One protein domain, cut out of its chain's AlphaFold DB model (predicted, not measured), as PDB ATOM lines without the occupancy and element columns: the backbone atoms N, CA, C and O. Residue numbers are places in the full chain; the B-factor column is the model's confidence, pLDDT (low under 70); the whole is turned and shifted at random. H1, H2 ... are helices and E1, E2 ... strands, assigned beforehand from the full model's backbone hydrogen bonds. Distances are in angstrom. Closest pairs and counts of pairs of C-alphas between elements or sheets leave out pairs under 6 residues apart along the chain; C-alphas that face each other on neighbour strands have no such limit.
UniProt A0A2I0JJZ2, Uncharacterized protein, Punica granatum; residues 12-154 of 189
ATOM      1  N   GLU A  12     165.594 138.174 172.240       78.88
ATOM      2  CA  GLU A  12     164.759 137.799 171.094       78.88
ATOM      3  C   GLU A  12     165.044 138.666 169.853       78.88
ATOM      4  O   GLU A  12     165.251 138.136 168.762       78.88
ATOM      5  N   ILE A  13     165.152 139.990 170.025       84.81
ATOM      6  CA  ILE A  13     165.429 140.943 168.935       84.81
ATOM      7  C   ILE A  13     166.832 140.699 168.372       84.81
ATOM      8  O   ILE A  13     167.032 140.652 167.156       84.81
ATOM      9  N   LEU A  14     167.812 140.484 169.257       84.44
ATOM     10  CA  LEU A  14     169.184 140.154 168.860       84.44
ATOM     11  C   LEU A  14     169.245 138.843 168.075       84.44
ATOM     12  O   LEU A  14     169.959 138.755 167.074       84.44
ATOM     13  N   GLN A  15     168.481 137.834 168.496       85.50
ATOM     14  CA  GLN A  15     168.413 136.555 167.801       85.50
ATOM     15  C   GLN A  15     167.833 136.701 166.392       85.50
ATOM     16  O   GLN A  15     168.385 136.143 165.439       85.50
ATOM     17  N   GLU A  16     166.744 137.452 166.232       87.69
ATOM     18  CA  GLU A  16     166.144 137.707 164.921       87.69
ATOM     19  C   GLU A  16     167.086 138.484 163.999       87.69
ATOM     20  O   GLU A  16     167.283 138.096 162.841       87.69
ATOM     21  N   ARG A  17     167.729 139.529 164.527       90.06
ATOM     22  CA  ARG A  17     168.708 140.338 163.795       90.06
ATOM     23  C   ARG A  17     169.913 139.511 163.354       90.06
ATOM     24  O   ARG A  17     170.357 139.609 162.215       90.06
ATOM     25  N   LEU A  18     170.424 138.636 164.213       87.50
ATOM     26  CA  LEU A  18     171.556 137.789 163.850       87.50
ATOM     27  C   LEU A  18     171.171 136.738 162.800       87.50
ATOM     28  O   LEU A  18     171.937 136.472 161.872       87.50
ATOM     29  N   LYS A  19     169.954 136.185 162.880       88.38
ATOM     30  CA  LYS A  19     169.409 135.288 161.850       88.38
ATOM     31  C   LYS A  19     169.222 135.986 160.502       88.38
ATOM     32  O   LYS A  19     169.380 135.339 159.466       88.38
ATOM     33  N   SER A  20     168.861 137.270 160.480       93.06
ATOM     34  CA  SER A  20     168.764 138.022 159.223       93.06
ATOM     35  C   SER A  20     170.149 138.259 158.612       93.06
ATOM     36  O   SER A  20     170.326 138.003 157.420       93.06
ATOM     37  N   PHE A  21     171.153 138.601 159.426       91.00
ATOM     38  CA  PHE A  21     172.541 138.730 158.974       91.00
ATOM     39  C   PHE A  21     173.121 137.419 158.439       91.00
ATOM     40  O   PHE A  21     173.778 137.425 157.402       91.00
ATOM     41  N   LEU A  22     172.832 136.276 159.071       89.44
ATOM     42  CA  LEU A  22     173.243 134.973 158.538       89.44
ATOM     43  C   LEU A  22     172.639 134.691 157.157       89.44
ATOM     44  O   LEU A  22     173.335 134.192 156.274       89.44
ATOM     45  N   ARG A  23     171.361 135.033 156.948       91.12
ATOM     46  CA  ARG A  23     170.699 134.881 155.642       91.12
ATOM     47  C   ARG A  23     171.314 135.793 154.582       91.12
ATOM     48  O   ARG A  23     171.562 135.339 153.467       91.12
ATOM     49  N   GLN A  24     171.606 137.045 154.932       93.25
ATOM     50  CA  GLN A  24     172.323 137.966 154.044       93.25
ATOM     51  C   GLN A  24     173.707 137.418 153.686       93.25
ATOM     52  O   GLN A  24     174.054 137.346 152.512       93.25
ATOM     53  N   LEU A  25     174.456 136.919 154.672       90.19
ATOM     54  CA  LEU A  25     175.775 136.329 154.451       90.19
ATOM     55  C   LEU A  25     175.722 135.132 153.489       90.19
ATOM     56  O   LEU A  25     176.576 135.000 152.614       90.19
ATOM     57  N   GLN A  26     174.712 134.269 153.619       91.00
ATOM     58  CA  GLN A  26     174.498 133.140 152.705       91.00
ATOM     59  C   GLN A  26     174.201 133.601 151.273       91.00
ATOM     60  O   GLN A  26     174.714 133.009 150.320       91.00
ATOM     61  N   PHE A  27     173.406 134.660 151.114       93.69
ATOM     62  CA  PHE A  27     173.121 135.252 149.810       93.69
ATOM     63  C   PHE A  27     174.389 135.824 149.157       93.69
ATOM     64  O   PHE A  27     174.695 135.486 148.011       93.69
ATOM     65  N   GLU A  28     175.185 136.587 149.909       92.25
ATOM     66  CA  GLU A  28     176.469 137.128 149.440       92.25
ATOM     67  C   GLU A  28     177.474 136.019 149.085       92.25
ATOM     68  O   GLU A  28     178.178 136.098 148.076       92.25
ATOM     69  N   CYS A  29     177.491 134.911 149.835       91.25
ATOM     70  CA  CYS A  29     178.297 133.736 149.484       91.25
ATOM     71  C   CYS A  29     177.896 133.142 148.125       91.25
ATOM     72  O   CYS A  29     178.755 132.709 147.351       91.25
ATOM     73  N   ALA A  30     176.598 133.113 147.810       93.31
ATOM     74  CA  ALA A  30     176.121 132.627 146.519       93.31
ATOM     75  C   ALA A  30     176.548 133.560 145.372       93.31
ATOM     76  O   ALA A  30     176.894 133.084 144.286       93.31
ATOM     77  N   ILE A  31     176.574 134.876 145.612       94.44
ATOM     78  CA  ILE A  31     177.119 135.860 144.667       94.44
ATOM     79  C   ILE A  31     178.616 135.623 144.459       94.44
ATOM     80  O   ILE A  31     179.063 135.523 143.312       94.44
ATOM     81  N   LEU A  32     179.380 135.451 145.540       94.00
ATOM     82  CA  LEU A  32     180.810 135.157 145.479       94.00
ATOM     83  C   LEU A  32     181.102 133.917 144.624       94.00
ATOM     84  O   LEU A  32     181.969 133.964 143.751       94.00
ATOM     85  N   GLU A  33     180.371 132.816 144.818       94.25
ATOM     86  CA  GLU A  33     180.566 131.601 144.014       94.25
ATOM     87  C   GLU A  33     180.283 131.849 142.523       94.25
ATOM     88  O   GLU A  33     181.024 131.361 141.665       94.25
ATOM     89  N   ARG A  34     179.282 132.677 142.187       95.19
ATOM     90  CA  ARG A  34     179.016 133.082 140.793       95.19
ATOM     91  C   ARG A  34     180.155 133.925 140.215       95.19
ATOM     92  O   ARG A  34     180.558 133.681 139.077       95.19
ATOM     93  N   ILE A  35     180.691 134.882 140.977       91.81
ATOM     94  CA  ILE A  35     181.841 135.705 140.567       91.81
ATOM     95  C   ILE A  35     183.057 134.810 140.318       91.81
ATOM     96  O   ILE A  35     183.675 134.892 139.254       91.81
ATOM     97  N   VAL A  36     183.374 133.914 141.254       92.75
ATOM     98  CA  VAL A  36     184.512 132.995 141.134       92.75
ATOM     99  C   VAL A  36     184.344 132.069 139.934       92.75
ATOM    100  O   VAL A  36     185.305 131.856 139.195       92.75
ATOM    101  N   HIS A  37     183.139 131.542 139.707       92.50
ATOM    102  CA  HIS A  37     182.857 130.674 138.568       92.50
ATOM    103  C   HIS A  37     183.081 131.393 137.231       92.50
ATOM    104  O   HIS A  37     183.813 130.879 136.386       92.50
ATOM    105  N   LYS A  38     182.520 132.599 137.065       90.19
ATOM    106  CA  LYS A  38     182.647 133.384 135.824       90.19
ATOM    107  C   LYS A  38     184.091 133.797 135.523       90.19
ATOM    108  O   LYS A  38     184.507 133.762 134.372       90.19
ATOM    109  N   ASN A  39     184.871 134.134 136.549       88.00
ATOM    110  CA  ASN A  39     186.219 134.688 136.380       88.00
ATOM    111  C   ASN A  39     187.344 133.632 136.397       88.00
ATOM    112  O   ASN A  39     188.508 133.966 136.167       88.00
ATOM    113  N   LYS A  40     187.024 132.348 136.636       88.12
ATOM    114  CA  LYS A  40     188.010 131.277 136.877       88.12
ATOM    115  C   LYS A  40     189.049 131.107 135.771       88.12
ATOM    116  O   LYS A  40     190.212 130.844 136.073       88.12
ATOM    117  N   ASN A  41     188.635 131.221 134.513       86.06
ATOM    118  CA  ASN A  41     189.509 130.949 133.371       86.06
ATOM    119  C   ASN A  41     190.299 132.191 132.938       86.06
ATOM    120  O   ASN A  41     191.466 132.068 132.581       86.06
ATOM    121  N   GLN A  42     189.692 133.377 133.031       81.69
ATOM    122  CA  GLN A  42     190.298 134.647 132.615       81.69
ATOM    123  C   GLN A  42     191.293 135.187 133.649       81.69
ATOM    124  O   GLN A  42     192.362 135.670 133.292       81.69
ATOM    125  N   HIS A  43     190.991 135.043 134.942       86.06
ATOM    126  CA  HIS A  43     191.746 135.700 136.013       86.06
ATOM    127  C   HIS A  43     192.553 134.725 136.877       86.06
ATOM    128  O   HIS A  43     192.997 135.079 137.966       86.06
ATOM    129  N   ARG A  44     192.807 133.501 136.388       80.81
ATOM    130  CA  ARG A  44     193.461 132.422 137.161       80.81
ATOM    131  C   ARG A  44     194.779 132.839 137.827       80.81
ATOM    132  O   ARG A  44     195.101 132.306 138.883       80.81
ATOM    133  N   ARG A  45     195.549 133.742 137.215       84.81
ATOM    134  CA  ARG A  45     196.854 134.217 137.718       84.81
ATOM    135  C   ARG A  45     196.812 135.628 138.321       84.81
ATOM    136  O   ARG A  45     197.858 136.155 138.669       84.81
ATOM    137  N   CYS A  46     195.636 136.244 138.434       86.69
ATOM    138  CA  CYS A  46     195.511 137.610 138.932       86.69
ATOM    139  C   CYS A  46     195.520 137.661 140.469       86.69
ATOM    140  O   CYS A  46     194.917 136.804 141.118       86.69
ATOM    141  N   GLY A  47     196.170 138.679 141.047       86.69
ATOM    142  CA  GLY A  47     196.322 138.849 142.498       86.69
ATOM    143  C   GLY A  47     194.988 138.944 143.243       86.69
ATOM    144  O   GLY A  47     194.745 138.152 144.155       86.69
ATOM    145  N   TYR A  48     194.069 139.815 142.798       90.94
ATOM    146  CA  TYR A  48     192.744 139.943 143.429       90.94
ATOM    147  C   TYR A  48     191.959 138.622 143.381       90.94
ATOM    148  O   TYR A  48     191.241 138.279 144.320       90.94
ATOM    149  N   PHE A  49     192.128 137.839 142.309       91.81
ATOM    150  CA  PHE A  49     191.442 136.560 142.150       91.81
ATOM    151  C   PHE A  49     191.976 135.500 143.123       91.81
ATOM    152  O   PHE A  49     191.200 134.689 143.624       91.81
ATOM    153  N   GLN A  50     193.272 135.526 143.462       90.62
ATOM    154  CA  GLN A  50     193.818 134.664 144.518       90.62
ATOM    155  C   GLN A  50     193.198 134.980 145.883       90.62
ATOM    156  O   GLN A  50     192.822 134.057 146.608       90.62
ATOM    157  N   TYR A  51     193.010 136.263 146.205       90.62
ATOM    158  CA  TYR A  51     192.313 136.662 147.428       90.62
ATOM    159  C   TYR A  51     190.824 136.289 147.395       90.62
ATOM    160  O   TYR A  51     190.326 135.759 148.381       90.62
ATOM    161  N   LEU A  52     190.124 136.416 146.260       92.94
ATOM    162  CA  LEU A  52     188.751 135.897 146.123       92.94
ATOM    163  C   LEU A  52     188.667 134.384 146.383       92.94
ATOM    164  O   LEU A  52     187.726 133.901 147.016       92.94
ATOM    165  N   LEU A  53     189.655 133.612 145.918       93.12
ATOM    166  CA  LEU A  53     189.729 132.179 146.204       93.12
ATOM    167  C   LEU A  53     190.008 131.896 147.685       93.12
ATOM    168  O   LEU A  53     189.500 130.894 148.193       93.12
ATOM    169  N   LYS A  54     190.786 132.751 148.360       93.25
ATOM    170  CA  LYS A  54     191.012 132.694 149.809       93.25
ATOM    171  C   LYS A  54     189.715 132.967 150.574       93.25
ATOM    172  O   LYS A  54     189.264 132.080 151.290       93.25
ATOM    173  N   VAL A  55     189.035 134.078 150.277       94.69
ATOM    174  CA  VAL A  55     187.712 134.425 150.827       94.69
ATOM    175  C   VAL A  55     186.729 133.262 150.661       94.69
ATOM    176  O   VAL A  55     186.059 132.859 151.609       94.69
ATOM    177  N   ARG A  56     186.688 132.635 149.478       94.62
ATOM    178  CA  ARG A  56     185.834 131.463 149.233       94.62
ATOM    179  C   ARG A  56     186.178 130.265 150.126       94.62
ATOM    180  O   ARG A  56     185.273 129.561 150.571       94.62
ATOM    181  N   ARG A  57     187.464 129.975 150.344       93.75
ATOM    182  CA  ARG A  57     187.890 128.878 151.236       93.75
ATOM    183  C   ARG A  57     187.443 129.154 152.665       93.75
ATOM    184  O   ARG A  57     186.854 128.272 153.285       93.75
ATOM    185  N   ASP A  58     187.649 130.378 153.125       94.06
ATOM    186  CA  ASP A  58     187.312 130.782 154.484       94.06
ATOM    187  C   ASP A  58     185.795 130.750 154.706       94.06
ATOM    188  O   ASP A  58     185.330 130.208 155.705       94.06
ATOM    189  N   PHE A  59     184.992 131.169 153.725       91.81
ATOM    190  CA  PHE A  59     183.537 131.005 153.796       91.81
ATOM    191  C   PHE A  59     183.086 129.542 153.870       91.81
ATOM    192  O   PHE A  59     182.151 129.228 154.607       91.81
ATOM    193  N   ARG A  60     183.741 128.618 153.158       91.62
ATOM    194  CA  ARG A  60     183.421 127.179 153.256       91.62
ATOM    195  C   ARG A  60     183.769 126.606 154.628       91.62
ATOM    196  O   ARG A  60     183.012 125.792 155.163       91.62
ATOM    197  N   LEU A  61     184.883 127.046 155.212       91.94
ATOM    198  CA  LEU A  61     185.239 126.710 156.592       91.94
ATOM    199  C   LEU A  61     184.197 127.267 157.573       91.94
ATOM    200  O   LEU A  61     183.764 126.558 158.479       91.94
ATOM    201  N   LEU A  62     183.716 128.489 157.337       90.38
ATOM    202  CA  LEU A  62     182.710 129.138 158.170       90.38
ATOM    203  C   LEU A  62     181.354 128.419 158.103       90.38
ATOM    204  O   LEU A  62     180.720 128.192 159.130       90.38
ATOM    205  N   GLN A  63     180.932 127.993 156.910       87.38
ATOM    206  CA  GLN A  63     179.731 127.167 156.732       87.38
ATOM    207  C   GLN A  63     179.859 125.828 157.469       87.38
ATOM    208  O   GLN A  63     178.918 125.385 158.127       87.38
ATOM    209  N   SER A  64     181.049 125.223 157.431       86.25
ATOM    210  CA  SER A  64     181.342 123.973 158.144       86.25
ATOM    211  C   SER A  64     181.312 124.137 159.669       86.25
ATOM    212  O   SER A  64     181.041 123.172 160.381       86.25
ATOM    213  N   ALA A  65     181.535 125.351 160.186       84.12
ATOM    214  CA  ALA A  65     181.445 125.644 161.616       84.12
ATOM    215  C   ALA A  65     180.005 125.585 162.158       84.12
ATOM    216  O   ALA A  65     179.826 125.453 163.374       84.12
ATOM    217  N   LYS A  66     178.998 125.632 161.268       83.50
ATOM    218  CA  LYS A  66     177.563 125.626 161.587       83.50
ATOM    219  C   LYS A  66     177.172 126.726 162.581       83.50
ATOM    220  O   LYS A  66     176.641 126.463 163.658       83.50
ATOM    221  N   LEU A  67     177.442 127.973 162.193       83.62
ATOM    222  CA  LEU A  67     177.165 129.183 162.981       83.62
ATOM    223  C   LEU A  67     175.756 129.227 163.578       83.62
ATOM    224  O   LEU A  67     175.605 129.619 164.726       83.62
ATOM    225  N   GLU A  68     174.732 128.816 162.834       84.81
ATOM    226  CA  GLU A  68     173.352 128.845 163.323       84.81
ATOM    227  C   GLU A  68     173.144 127.933 164.543       84.81
ATOM    228  O   GLU A  68     172.519 128.347 165.518       84.81
ATOM    229  N   GLU A  69     173.727 126.728 164.538       84.06
ATOM    230  CA  GLU A  69     173.696 125.821 165.692       84.06
ATOM    231  C   GLU A  69     174.424 126.448 166.891       84.06
ATOM    232  O   GLU A  69     173.879 126.473 167.995       84.06
ATOM    233  N   LEU A  70     175.617 127.016 166.665       84.12
ATOM    234  CA  LEU A  70     176.411 127.668 167.713       84.12
ATOM    235  C   LEU A  70     175.663 128.846 168.349       84.12
ATOM    236  O   LEU A  70     175.621 128.978 169.570       84.12
ATOM    237  N   LEU A  71     175.039 129.682 167.522       83.81
ATOM    238  CA  LEU A  71     174.319 130.866 167.973       83.81
ATOM    239  C   LEU A  71     173.036 130.499 168.712       83.81
ATOM    240  O   LEU A  71     172.770 131.064 169.769       83.81
ATOM    241  N   ASN A  72     172.281 129.512 168.226       83.62
ATOM    242  CA  ASN A  72     171.110 129.010 168.943       83.62
ATOM    243  C   ASN A  72     171.490 128.473 170.334       83.62
ATOM    244  O   ASN A  72     170.785 128.754 171.302       83.62
ATOM    245  N   SER A  73     172.627 127.775 170.462       81.31
ATOM    246  CA  SER A  73     173.150 127.364 171.772       81.31
ATOM    247  C   SER A  73     173.530 128.557 172.661       81.31
ATOM    248  O   SER A  73     173.209 128.539 173.847       81.31
ATOM    249  N   CYS A  74     174.144 129.617 172.115       81.06
ATOM    250  CA  CYS A  74     174.419 130.846 172.872       81.06
ATOM    251  C   CYS A  74     173.134 131.484 173.415       81.06
ATOM    252  O   CYS A  74     173.066 131.810 174.599       81.06
ATOM    253  N   PHE A  75     172.099 131.631 172.581       81.06
ATOM    254  CA  PHE A  75     170.836 132.245 172.999       81.06
ATOM    255  C   PHE A  75     170.109 131.422 174.065       81.06
ATOM    256  O   PHE A  75     169.574 132.003 175.002       81.06
ATOM    257  N   GLN A  76     170.151 130.087 173.999       77.44
ATOM    258  CA  GLN A  76     169.600 129.237 175.064       77.44
ATOM    259  C   GLN A  76     170.287 129.478 176.417       77.44
ATOM    260  O   GLN A  76     169.626 129.509 177.452       77.44
ATOM    261  N   VAL A  77     171.609 129.685 176.420       73.94
ATOM    262  CA  VAL A  77     172.370 129.978 177.645       73.94
ATOM    263  C   VAL A  77     172.075 131.390 178.166       73.94
ATOM    264  O   VAL A  77     171.882 131.554 179.370       73.94
ATOM    265  N   ILE A  78     172.017 132.390 177.280       76.06
ATOM    266  CA  ILE A  78     171.809 133.806 177.632       76.06
ATOM    267  C   ILE A  78     170.376 134.063 178.112       76.06
ATOM    268  O   ILE A  78     170.182 134.738 179.121       76.06
ATOM    269  N   SER A  79     169.375 133.499 177.435       71.81
ATOM    270  CA  SER A  79     167.959 133.688 177.777       71.81
ATOM    271  C   SER A  79     167.532 132.920 179.034       71.81
ATOM    272  O   SER A  79     166.415 133.094 179.510       71.81
ATOM    273  N   GLY A  80     168.401 132.066 179.591       63.09
ATOM    274  CA  GLY A  80     168.140 131.333 180.834       63.09
ATOM    275  C   GLY A  80     167.042 130.271 180.733       63.09
ATOM    276  O   GLY A  80     166.668 129.689 181.758       63.09
ATOM    277  N   ASP A  81     166.548 130.001 179.523       59.97
ATOM    278  CA  ASP A  81     165.525 128.998 179.277       59.97
ATOM    279  C   ASP A  81     166.107 127.617 179.615       59.97
ATOM    280  O   ASP A  81     167.173 127.230 179.138       59.97
ATOM    281  N   LYS A  82     165.492 126.915 180.571       61.19
ATOM    282  CA  LYS A  82     166.078 125.721 181.198       61.19
ATOM    283  C   LYS A  82     165.861 124.489 180.316       61.19
ATOM    284  O   LYS A  82     164.719 124.051 180.200       61.19
ATOM    285  N   PRO A  83     166.917 123.746 179.941       50.38
ATOM    286  CA  PRO A  83     166.773 122.319 179.726       50.38
ATOM    287  C   PRO A  83     167.383 121.543 180.896       50.38
ATOM    288  O   PRO A  83     168.398 121.916 181.491       50.38
ATOM    289  N   LYS A  84     166.814 120.365 181.164       53.03
ATOM    290  CA  LYS A  84     167.376 119.311 182.035       53.03
ATOM    291  C   LYS A  84     168.800 118.864 181.606       53.03
ATOM    292  O   LYS A  84     169.434 118.083 182.299       53.03
ATOM    293  N   GLN A  85     169.308 119.396 180.489       54.44
ATOM    294  CA  GLN A  85     170.628 119.194 179.880       54.44
ATOM    295  C   GLN A  85     171.697 120.207 180.336       54.44
ATOM    296  O   GLN A  85     172.802 120.206 179.796       54.44
ATOM    297  N   LYS A  86     171.405 121.065 181.327       50.62
ATOM    298  CA  LYS A  86     172.345 122.083 181.834       50.62
ATOM    299  C   LYS A  86     173.692 121.489 182.277       50.62
ATOM    300  O   LYS A  86     174.702 122.158 182.138       50.62
ATOM    301  N   ILE A  87     173.723 120.237 182.742       54.16
ATOM    302  CA  ILE A  87     174.963 119.539 183.121       54.16
ATOM    303  C   ILE A  87     175.806 119.202 181.884       54.16
ATOM    304  O   ILE A  87     176.971 119.568 181.860       54.16
ATOM    305  N   ASN A  88     175.214 118.633 180.829       54.97
ATOM    306  CA  ASN A  88     175.942 118.233 179.615       54.97
ATOM    307  C   ASN A  88     176.399 119.441 178.773       54.97
ATOM    308  O   ASN A  88     177.493 119.436 178.213       54.97
ATOM    309  N   LEU A  89     175.576 120.496 178.689       54.69
ATOM    310  CA  LEU A  89     175.911 121.717 177.944       54.69
ATOM    311  C   LEU A  89     176.994 122.513 178.685       54.69
ATOM    312  O   LEU A  89     177.979 122.929 178.078       54.69
ATOM    313  N   LEU A  90     176.881 122.631 180.014       53.78
ATOM    314  CA  LEU A  90     177.954 123.195 180.830       53.78
ATOM    315  C   LEU A  90     179.201 122.306 180.836       53.78
ATOM    316  O   LEU A  90     180.282 122.866 180.826       53.78
ATOM    317  N   GLU A  91     179.111 120.973 180.785       53.81
ATOM    318  CA  GLU A  91     180.279 120.092 180.596       53.81
ATOM    319  C   GLU A  91     180.992 120.384 179.273       53.81
ATOM    320  O   GLU A  91     182.205 120.581 179.269       53.81
ATOM    321  N   SER A  92     180.241 120.522 178.175       54.38
ATOM    322  CA  SER A  92     180.798 120.872 176.860       54.38
ATOM    323  C   SER A  92     181.373 122.297 176.774       54.38
ATOM    324  O   SER A  92     182.178 122.588 175.886       54.38
ATOM    325  N   LEU A  93     180.983 123.179 177.704       52.78
ATOM    326  CA  LEU A  93     181.510 124.540 177.869       52.78
ATOM    327  C   LEU A  93     182.662 124.622 178.894       52.78
ATOM    328  O   LEU A  93     183.504 125.511 178.790       52.78
ATOM    329  N   LYS A  94     182.694 123.732 179.899       47.97
ATOM    330  CA  LYS A  94     183.568 123.782 181.090       47.97
ATOM    331  C   LYS A  94     184.798 122.881 180.981       47.97
ATOM    332  O   LYS A  94     185.732 123.089 181.757       47.97
ATOM    333  N   SER A  95     184.853 121.911 180.061       46.31
ATOM    334  CA  SER A  95     186.043 121.065 179.915       46.31
ATOM    335  C   SER A  95     187.218 121.874 179.351       46.31
ATOM    336  O   SER A  95     187.435 121.983 178.142       46.31
ATOM    337  N   ARG A  96     187.993 122.460 180.266       48.31
ATOM    338  CA  ARG A  96     189.384 122.832 180.034       48.31
ATOM    339  C   ARG A  96     190.073 121.606 179.433       48.31
ATOM    340  O   ARG A  96     190.161 120.593 180.111       48.31
ATOM    341  N   ILE A  97     190.523 121.741 178.185       50.41
ATOM    342  CA  ILE A  97     191.410 120.811 177.476       50.41
ATOM    343  C   ILE A  97     190.785 119.413 177.305       50.41
ATOM    344  O   ILE A  97     190.927 118.528 178.139       50.41
ATOM    345  N   CYS A  98     190.077 119.203 176.194       44.41
ATOM    346  CA  CYS A  98     189.681 117.860 175.783       44.41
ATOM    347  C   CYS A  98     190.899 117.107 175.227       44.41
ATOM    348  O   CYS A  98     191.359 117.422 174.131       44.41
ATOM    349  N   ASP A  99     191.311 116.024 175.889       50.78
ATOM    350  CA  ASP A  99     192.233 114.996 175.360       50.78
ATOM    351  C   ASP A  99     191.674 114.241 174.122       50.78
ATOM    352  O   ASP A  99     192.252 113.264 173.654       50.78
ATOM    353  N   SER A 100     190.532 114.671 173.561       58.03
ATOM    354  CA  SER A 100     189.798 113.987 172.484       58.03
ATOM    355  C   SER A 100     190.020 114.556 171.075       58.03
ATOM    356  O   SER A 100     189.385 114.099 170.124       58.03
ATOM    357  N   GLY A 101     190.889 115.560 170.909       62.44
ATOM    358  CA  GLY A 101     191.216 116.155 169.603       62.44
ATOM    359  C   GLY A 101     190.064 116.901 168.908       62.44
ATOM    360  O   GLY A 101     190.245 117.402 167.798       62.44
ATOM    361  N   LYS A 102     188.880 116.998 169.533       66.88
ATOM    362  CA  LYS A 102     187.724 117.754 169.026       66.88
ATOM    363  C   LYS A 102     187.634 119.117 169.723       66.88
ATOM    364  O   LYS A 102     187.644 119.144 170.953       66.88
ATOM    365  N   PRO A 103     187.491 120.225 168.969       67.44
ATOM    366  CA  PRO A 103     187.419 121.555 169.559       67.44
ATOM    367  C   PRO A 103     186.134 121.722 170.375       67.44
ATOM    368  O   PRO A 103     185.043 121.352 169.919       67.44
ATOM    369  N   ASN A 104     186.262 122.291 171.573       76.50
ATOM    370  CA  ASN A 104     185.122 122.577 172.441       76.50
ATOM    371  C   ASN A 104     184.252 123.713 171.862       76.50
ATOM    372  O   ASN A 104     184.591 124.360 170.865       76.50
ATOM    373  N   PHE A 105     183.088 123.952 172.467       79.69
ATOM    374  CA  PHE A 105     182.150 124.965 171.976       79.69
ATOM    375  C   PHE A 105     182.780 126.364 171.885       79.69
ATOM    376  O   PHE A 105     182.619 127.052 170.877       79.69
ATOM    377  N   MET A 106     183.533 126.764 172.913       79.81
ATOM    378  CA  MET A 106     184.169 128.082 172.980       79.81
ATOM    379  C   MET A 106     185.260 128.243 171.917       79.81
ATOM    380  O   MET A 106     185.361 129.295 171.292       79.81
ATOM    381  N   GLU A 107     186.034 127.193 171.653       82.56
ATOM    382  CA  GLU A 107     187.042 127.152 170.592       82.56
ATOM    383  C   GLU A 107     186.407 127.252 169.206       82.56
ATOM    384  O   GLU A 107     186.919 127.968 168.348       82.56
ATOM    385  N   ARG A 108     185.264 126.588 168.987       85.62
ATOM    386  CA  ARG A 108     184.502 126.713 167.735       85.62
ATOM    387  C   ARG A 108     183.961 128.126 167.541       85.62
ATOM    388  O   ARG A 108     184.063 128.659 166.438       85.62
ATOM    389  N   LEU A 109     183.422 128.737 168.598       85.94
ATOM    390  CA  LEU A 109     182.918 130.110 168.560       85.94
ATOM    391  C   LEU A 109     184.050 131.110 168.280       85.94
ATOM    392  O   LEU A 109     183.934 131.942 167.381       85.94
ATOM    393  N   LEU A 110     185.173 130.979 168.989       87.00
ATOM    394  CA  LEU A 110     186.366 131.796 168.778       87.00
ATOM    395  C   LEU A 110     186.942 131.603 167.369       87.00
ATOM    396  O   LEU A 110     187.335 132.572 166.723       87.00
ATOM    397  N   GLY A 111     186.977 130.364 166.881       89.69
ATOM    398  CA  GLY A 111     187.401 130.039 165.524       89.69
ATOM    399  C   GLY A 111     186.516 130.705 164.472       89.69
ATOM    400  O   GLY A 111     187.037 131.329 163.552       89.69
ATOM    401  N   ALA A 112     185.191 130.648 164.639       90.12
ATOM    402  CA  ALA A 112     184.249 131.309 163.742       90.12
ATOM    403  C   ALA A 112     184.407 132.841 163.756       90.12
ATOM    404  O   ALA A 112     184.415 133.455 162.692       90.12
ATOM    405  N   ALA A 113     184.606 133.448 164.932       89.50
ATOM    406  CA  ALA A 113     184.863 134.884 165.056       89.50
ATOM    407  C   ALA A 113     186.166 135.300 164.350       89.50
ATOM    408  O   ALA A 113     186.168 136.235 163.556       89.50
ATOM    409  N   ARG A 114     187.263 134.561 164.565       91.12
ATOM    410  CA  ARG A 114     188.546 134.801 163.876       91.12
ATOM    411  C   ARG A 114     188.424 134.653 162.363       91.12
ATOM    412  O   ARG A 114     189.015 135.432 161.622       91.12
ATOM    413  N   LEU A 115     187.657 133.667 161.912       93.19
ATOM    414  CA  LEU A 115     187.441 133.412 160.495       93.19
ATOM    415  C   LEU A 115     186.615 134.523 159.835       93.19
ATOM    416  O   LEU A 115     186.965 134.962 158.747       93.19
ATOM    417  N   LEU A 116     185.576 135.027 160.510       91.69
ATOM    418  CA  LEU A 116     184.822 136.206 160.068       91.69
ATOM    419  C   LEU A 116     185.727 137.438 159.935       91.69
ATOM    420  O   LEU A 116     185.666 138.131 158.922       91.69
ATOM    421  N   SER A 117     186.605 137.672 160.913       91.69
ATOM    422  CA  SER A 117     187.596 138.752 160.851       91.69
ATOM    423  C   SER A 117     188.550 138.593 159.668       91.69
ATOM    424  O   SER A 117     188.812 139.551 158.946       91.69
ATOM    425  N   GLN A 118     189.046 137.376 159.427       92.62
ATOM    426  CA  GLN A 118     189.943 137.095 158.307       92.62
ATOM    427  C   GLN A 118     189.256 137.332 156.954       92.62
ATOM    428  O   GLN A 118     189.825 137.993 156.086       92.62
ATOM    429  N   ILE A 119     188.013 136.860 156.811       92.94
ATOM    430  CA  ILE A 119     187.175 137.083 155.628       92.94
ATOM    431  C   ILE A 119     187.001 138.578 155.367       92.94
ATOM    432  O   ILE A 119     187.182 139.014 154.234       92.94
ATOM    433  N   LEU A 120     186.673 139.363 156.398       92.38
ATOM    434  CA  LEU A 120     186.495 140.810 156.274       92.38
ATOM    435  C   LEU A 120     187.757 141.478 155.707       92.38
ATOM    436  O   LEU A 120     187.675 142.215 154.726       92.38
ATOM    437  N   LEU A 121     188.925 141.170 156.274       92.50
ATOM    438  CA  LEU A 121     190.204 141.732 155.827       92.50
ATOM    439  C   LEU A 121     190.552 141.335 154.386       92.50
ATOM    440  O   LEU A 121     191.033 142.159 153.602       92.50
ATOM    441  N   ASP A 122     190.294 140.082 154.012       92.81
ATOM    442  CA  ASP A 122     190.552 139.613 152.653       92.81
ATOM    443  C   ASP A 122     189.583 140.235 151.640       92.81
ATOM    444  O   ASP A 122     190.008 140.599 150.545       92.81
ATOM    445  N   VAL A 123     188.310 140.435 152.001       92.62
ATOM    446  CA  VAL A 123     187.328 141.144 151.162       92.62
ATOM    447  C   VAL A 123     187.731 142.604 150.953       92.62
ATOM    448  O   VAL A 123     187.712 143.071 149.815       92.62
ATOM    449  N   VAL A 124     188.163 143.305 152.006       93.38
ATOM    450  CA  VAL A 124     188.686 144.683 151.904       93.38
ATOM    451  C   VAL A 124     189.904 144.737 150.978       93.38
ATOM    452  O   VAL A 124     190.000 145.610 150.117       93.38
ATOM    453  N   SER A 125     190.799 143.752 151.086       92.81
ATOM    454  CA  SER A 125     191.967 143.643 150.208       92.81
ATOM    455  C   SER A 125     191.566 143.432 148.743       92.81
ATOM    456  O   SER A 125     192.102 144.101 147.860       92.81
ATOM    457  N   VAL A 126     190.599 142.542 148.469       93.25
ATOM    458  CA  VAL A 126     190.035 142.346 147.119       93.25
ATOM    459  C   VAL A 126     189.460 143.646 146.585       93.25
ATOM    460  O   VAL A 126     189.778 144.019 145.458       93.25
ATOM    461  N   PHE A 127     188.637 144.330 147.380       92.88
ATOM    462  CA  PHE A 127     188.011 145.581 146.976       92.88
ATOM    463  C   PHE A 127     189.062 146.620 146.582       92.88
ATOM    464  O   PHE A 127     189.005 147.147 145.475       92.88
ATOM    465  N   ASN A 128     190.063 146.856 147.433       92.25
ATOM    466  CA  ASN A 128     191.104 147.848 147.167       92.25
ATOM    467  C   ASN A 128     191.947 147.494 145.935       92.25
ATOM    468  O   ASN A 128     192.254 148.375 145.135       92.25
ATOM    469  N   MET A 129     192.276 146.212 145.731       90.94
ATOM    470  CA  MET A 129     192.976 145.769 144.519       90.94
ATOM    471  C   MET A 129     192.139 145.998 143.259       90.94
ATOM    472  O   MET A 129     192.658 146.488 142.262       90.94
ATOM    473  N   VAL A 130     190.848 145.655 143.285       88.12
ATOM    474  CA  VAL A 130     189.950 145.868 142.141       88.12
ATOM    475  C   VAL A 130     189.736 147.361 141.885       88.12
ATOM    476  O   VAL A 130     189.765 147.782 140.732       88.12
ATOM    477  N   SER A 131     189.589 148.163 142.942       87.19
ATOM    478  CA  SER A 131     189.482 149.624 142.868       87.19
ATOM    479  C   SER A 131     190.727 150.233 142.217       87.19
ATOM    480  O   SER A 131     190.607 150.972 141.242       87.19
ATOM    481  N   SER A 132     191.926 149.832 142.648       85.75
ATOM    482  CA  SER A 132     193.189 150.260 142.032       85.75
ATOM    483  C   SER A 132     193.288 149.842 140.561       85.75
ATOM    484  O   SER A 132     193.549 150.684 139.706       85.75
ATOM    485  N   LEU A 133     192.981 148.581 140.234       82.88
ATOM    486  CA  LEU A 133     192.987 148.094 138.848       82.88
ATOM    487  C   LEU A 133     191.985 148.833 137.951       82.88
ATOM    488  O   LEU A 133     192.201 148.930 136.745       82.88
ATOM    489  N   SER A 134     190.879 149.332 138.508       79.19
ATOM    490  CA  SER A 134     189.869 150.079 137.749       79.19
ATOM    491  C   SER A 134     190.322 151.482 137.329       79.19
ATOM    492  O   SER A 134     189.756 152.044 136.392       79.19
ATOM    493  N   GLN A 135     191.353 152.029 137.982       78.75
ATOM    494  CA  GLN A 135     191.935 153.334 137.650       78.75
ATOM    495  C   GLN A 135     192.938 153.252 136.497       78.75
ATOM    496  O   GLN A 135     193.204 154.251 135.826       78.75
ATOM    497  N   GLU A 136     193.514 152.074 136.264       76.31
ATOM    498  CA  GLU A 136     194.460 151.853 135.178       76.31
ATOM    499  C   GLU A 136     193.737 151.742 133.829       76.31
ATOM    500  O   GLU A 136     192.579 151.329 133.740       76.31
ATOM    501  N   ARG A 137     194.430 152.094 132.738       69.31
ATOM    502  CA  ARG A 137     193.912 151.888 131.379       69.31
ATOM    503  C   ARG A 137     193.723 150.394 131.156       69.31
ATOM    504  O   ARG A 137     194.694 149.639 131.133       69.31
ATOM    505  N   GLN A 138     192.484 149.976 130.929       71.06
ATOM    506  CA  GLN A 138     192.178 148.578 130.652       71.06
ATOM    507  C   GLN A 138     191.995 148.377 129.152       71.06
ATOM    508  O   GLN A 138     191.341 149.173 128.485       71.06
ATOM    509  N   SER A 139     192.562 147.303 128.609       69.12
ATOM    510  CA  SER A 139     192.266 146.862 127.246       69.12
ATOM    511  C   SER A 139     191.651 145.471 127.297       69.12
ATOM    512  O   SER A 139     192.177 144.557 127.931       69.12
ATOM    513  N   VAL A 140     190.497 145.318 126.656       73.75
ATOM    514  CA  VAL A 140     189.802 144.039 126.537       73.75
ATOM    515  C   VAL A 140     189.943 143.565 125.104       73.75
ATOM    516  O   VAL A 140     189.460 144.213 124.176       73.75
ATOM    517  N   LYS A 141     190.599 142.418 124.928       76.75
ATOM    518  CA  LYS A 141     190.662 141.722 123.645       76.75
ATOM    519  C   LYS A 141     189.374 140.922 123.449       76.75
ATOM    520  O   LYS A 141     189.102 139.988 124.201       76.75
ATOM    521  N   LEU A 142     188.590 141.297 122.449       78.50
ATOM    522  CA  LEU A 142     187.393 140.595 122.002       78.50
ATOM    523  C   LEU A 142     187.728 139.831 120.725       78.50
ATOM    524  O   LEU A 142     188.394 140.358 119.837       78.50
ATOM    525  N   THR A 143     187.280 138.583 120.634       75.31
ATOM    526  CA  THR A 143     187.473 137.752 119.442       75.31
ATOM    527  C   THR A 143     186.109 137.315 118.934       75.31
ATOM    528  O   THR A 143     185.391 136.615 119.648       75.31
ATOM    529  N   GLN A 144     185.749 137.725 117.720       69.31
ATOM    530  CA  GLN A 144     184.513 137.300 117.062       69.31
ATOM    531  C   GLN A 144     184.831 136.904 115.620       69.31
ATOM    532  O   GLN A 144     185.407 137.690 114.877       69.31
ATOM    533  N   GLU A 145     184.518 135.654 115.261       75.31
ATOM    534  CA  GLU A 145     184.703 135.096 113.905       75.31
ATOM    535  C   GLU A 145     186.122 135.270 113.318       75.31
ATOM    536  O   GLU A 145     186.305 135.436 112.119       75.31
ATOM    537  N   GLY A 146     187.152 135.219 114.171       73.19
ATOM    538  CA  GLY A 146     188.557 135.366 113.760       73.19
ATOM    539  C   GLY A 146     189.070 136.809 113.711       73.19
ATOM    540  O   GLY A 146     190.257 137.014 113.476       73.19
ATOM    541  N   ILE A 147     188.219 137.801 113.992       73.94
ATOM    542  CA  ILE A 147     188.609 139.209 114.106       73.94
ATOM    543  C   ILE A 147     188.928 139.529 115.568       73.94
ATOM    544  O   ILE A 147     188.120 139.282 116.468       73.94
ATOM    545  N   GLU A 148     190.115 140.092 115.801       81.81
ATOM    546  CA  GLU A 148     190.553 140.572 117.111       81.81
ATOM    547  C   GLU A 148     190.265 142.074 117.245       81.81
ATOM    548  O   GLU A 148     190.844 142.893 116.535       81.81
ATOM    549  N   ILE A 149     189.375 142.442 118.166       78.81
ATOM    550  CA  ILE A 149     189.035 143.834 118.479       78.81
ATOM    551  C   ILE A 149     189.568 144.150 119.873       78.81
ATOM    552  O   ILE A 149     189.214 143.485 120.845       78.81
ATOM    553  N   PHE A 150     190.392 145.188 119.990       76.88
ATOM    554  CA  PHE A 150     190.855 145.693 121.279       76.88
ATOM    555  C   PHE A 150     189.977 146.867 121.696       76.88
ATOM    556  O   PHE A 150     189.974 147.915 121.052       76.88
ATOM    557  N   ARG A 151     189.207 146.687 122.770       76.69
ATOM    558  CA  ARG A 151     188.422 147.764 123.372       76.69
ATOM    559  C   ARG A 151     189.210 148.363 124.522       76.69
ATOM    560  O   ARG A 151     189.450 147.689 125.520       76.69
ATOM    561  N   GLU A 152     189.597 149.618 124.380       76.75
ATOM    562  CA  GLU A 152     190.272 150.363 125.435       76.75
ATOM    563  C   GLU A 152     189.242 151.086 126.299       76.75
ATOM    564  O   GLU A 152     188.365 151.786 125.793       76.75
ATOM    565  N   TYR A 153     189.333 150.883 127.608       68.94
ATOM    566  CA  TYR A 153     188.529 151.561 128.607       68.94
ATOM    567  C   TYR A 153     189.398 152.588 129.329       68.94
ATOM    568  O   TYR A 153     190.410 152.246 129.948       68.94
ATOM    569  N   TYR A 154     188.979 153.848 129.232       61.84
ATOM    570  CA  TYR A 154     189.575 154.975 129.936       61.84
ATOM    571  C   TYR A 154     188.600 155.417 131.032       61.84
ATOM    572  O   TYR A 154     187.501 155.865 130.697       61.84
TER     573      TYR A 154
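What this domain is: This is residues 12 to 154 of the 189 residues of an uncharacterized protein of Punica granatum (UniProt A0A2I0JJZ2). A long, slender helical body has the long helix H5 and the shorter H2 side by side at its core; H1 slants past one side of this pair, packing on H2 with its residues 29 to 36 and staying apart from H5, and H3 follows H2 after a tight link. The small helix H4 sits at one end of the body, and the strand hairpin of E1 and E2 lies at the other end, beyond the last turn of H5, with its tip, residues 143 to 148, sticking out. The printed part has 143 residues with five named helices and then two named strands, in the order H1 H2 H3 H4 H5 E1 E2; the sheet is E1 - E2, antiparallel, and the class is mostly helix. The whole is only just extended, close to loose, with a radius of gyration of the C-alphas of 21.9 A and spans of 74 by 37 by 28 A.

How they stand to each other: H1, residues 12 to 39, touches H2, residues 47 to 64, with its residues 29 to 36 alone; the closest C-alphas are those of Val 36 and Leu 52, 7.2 A. They form a helical hairpin at a steep tilt of 43 degrees, opposite ways. H3, residues 67 to 78, meets H2 only through their link. H1 and H3 only just touch, with 3 pairs of C-alphas within 8 A, the closest being Gln 15 and Phe 75 at 7.2 A. H5, residues 105 to 135, touches H2 with 24 such pairs, the closest being Tyr 48 and Val 126 at 5.2 A, at a shallow tilt of 22 degrees, opposite ways. H4, residues 86 to 94, only just touches H5, with 3 pairs, the closest being Leu 93 and Phe 105 at 5.9 A. H1 and H5 are apart. E1, residues 138 to 144, and E2, residues 147 to 153, form a hairpin at 156 degrees; N 140 and O 151 are 2.8 A apart and N 149 and O 142 2.8 A, within hydrogen-bond range. Every O i to N i+4 pair is within range in H1, H2, H3 and H4, and 26 of 27 in H5.

Where its parts are: H1 begins at C-alpha 12, (164.759, 137.799, 171.094), and is 40.9 A long. H2 is 26.3 A long and H3 16.3 A. H5 runs 45.6 A from C-alpha 105 at (182.150, 124.965, 171.976). E2 ends at C-alpha 153, (188.529, 151.561, 128.607).

The domain as a whole: The C-alphas farthest apart, of Lys 84 and Ile 147, are 73.9 A apart. The printed part has no cut and no long link. Residues 80 to 85 and 97 to 102 also stand free. The mean pLDDT of the printed part is 80.6; residues 80 to 103, 137, 139, 144 and 153 to 154 are under 70.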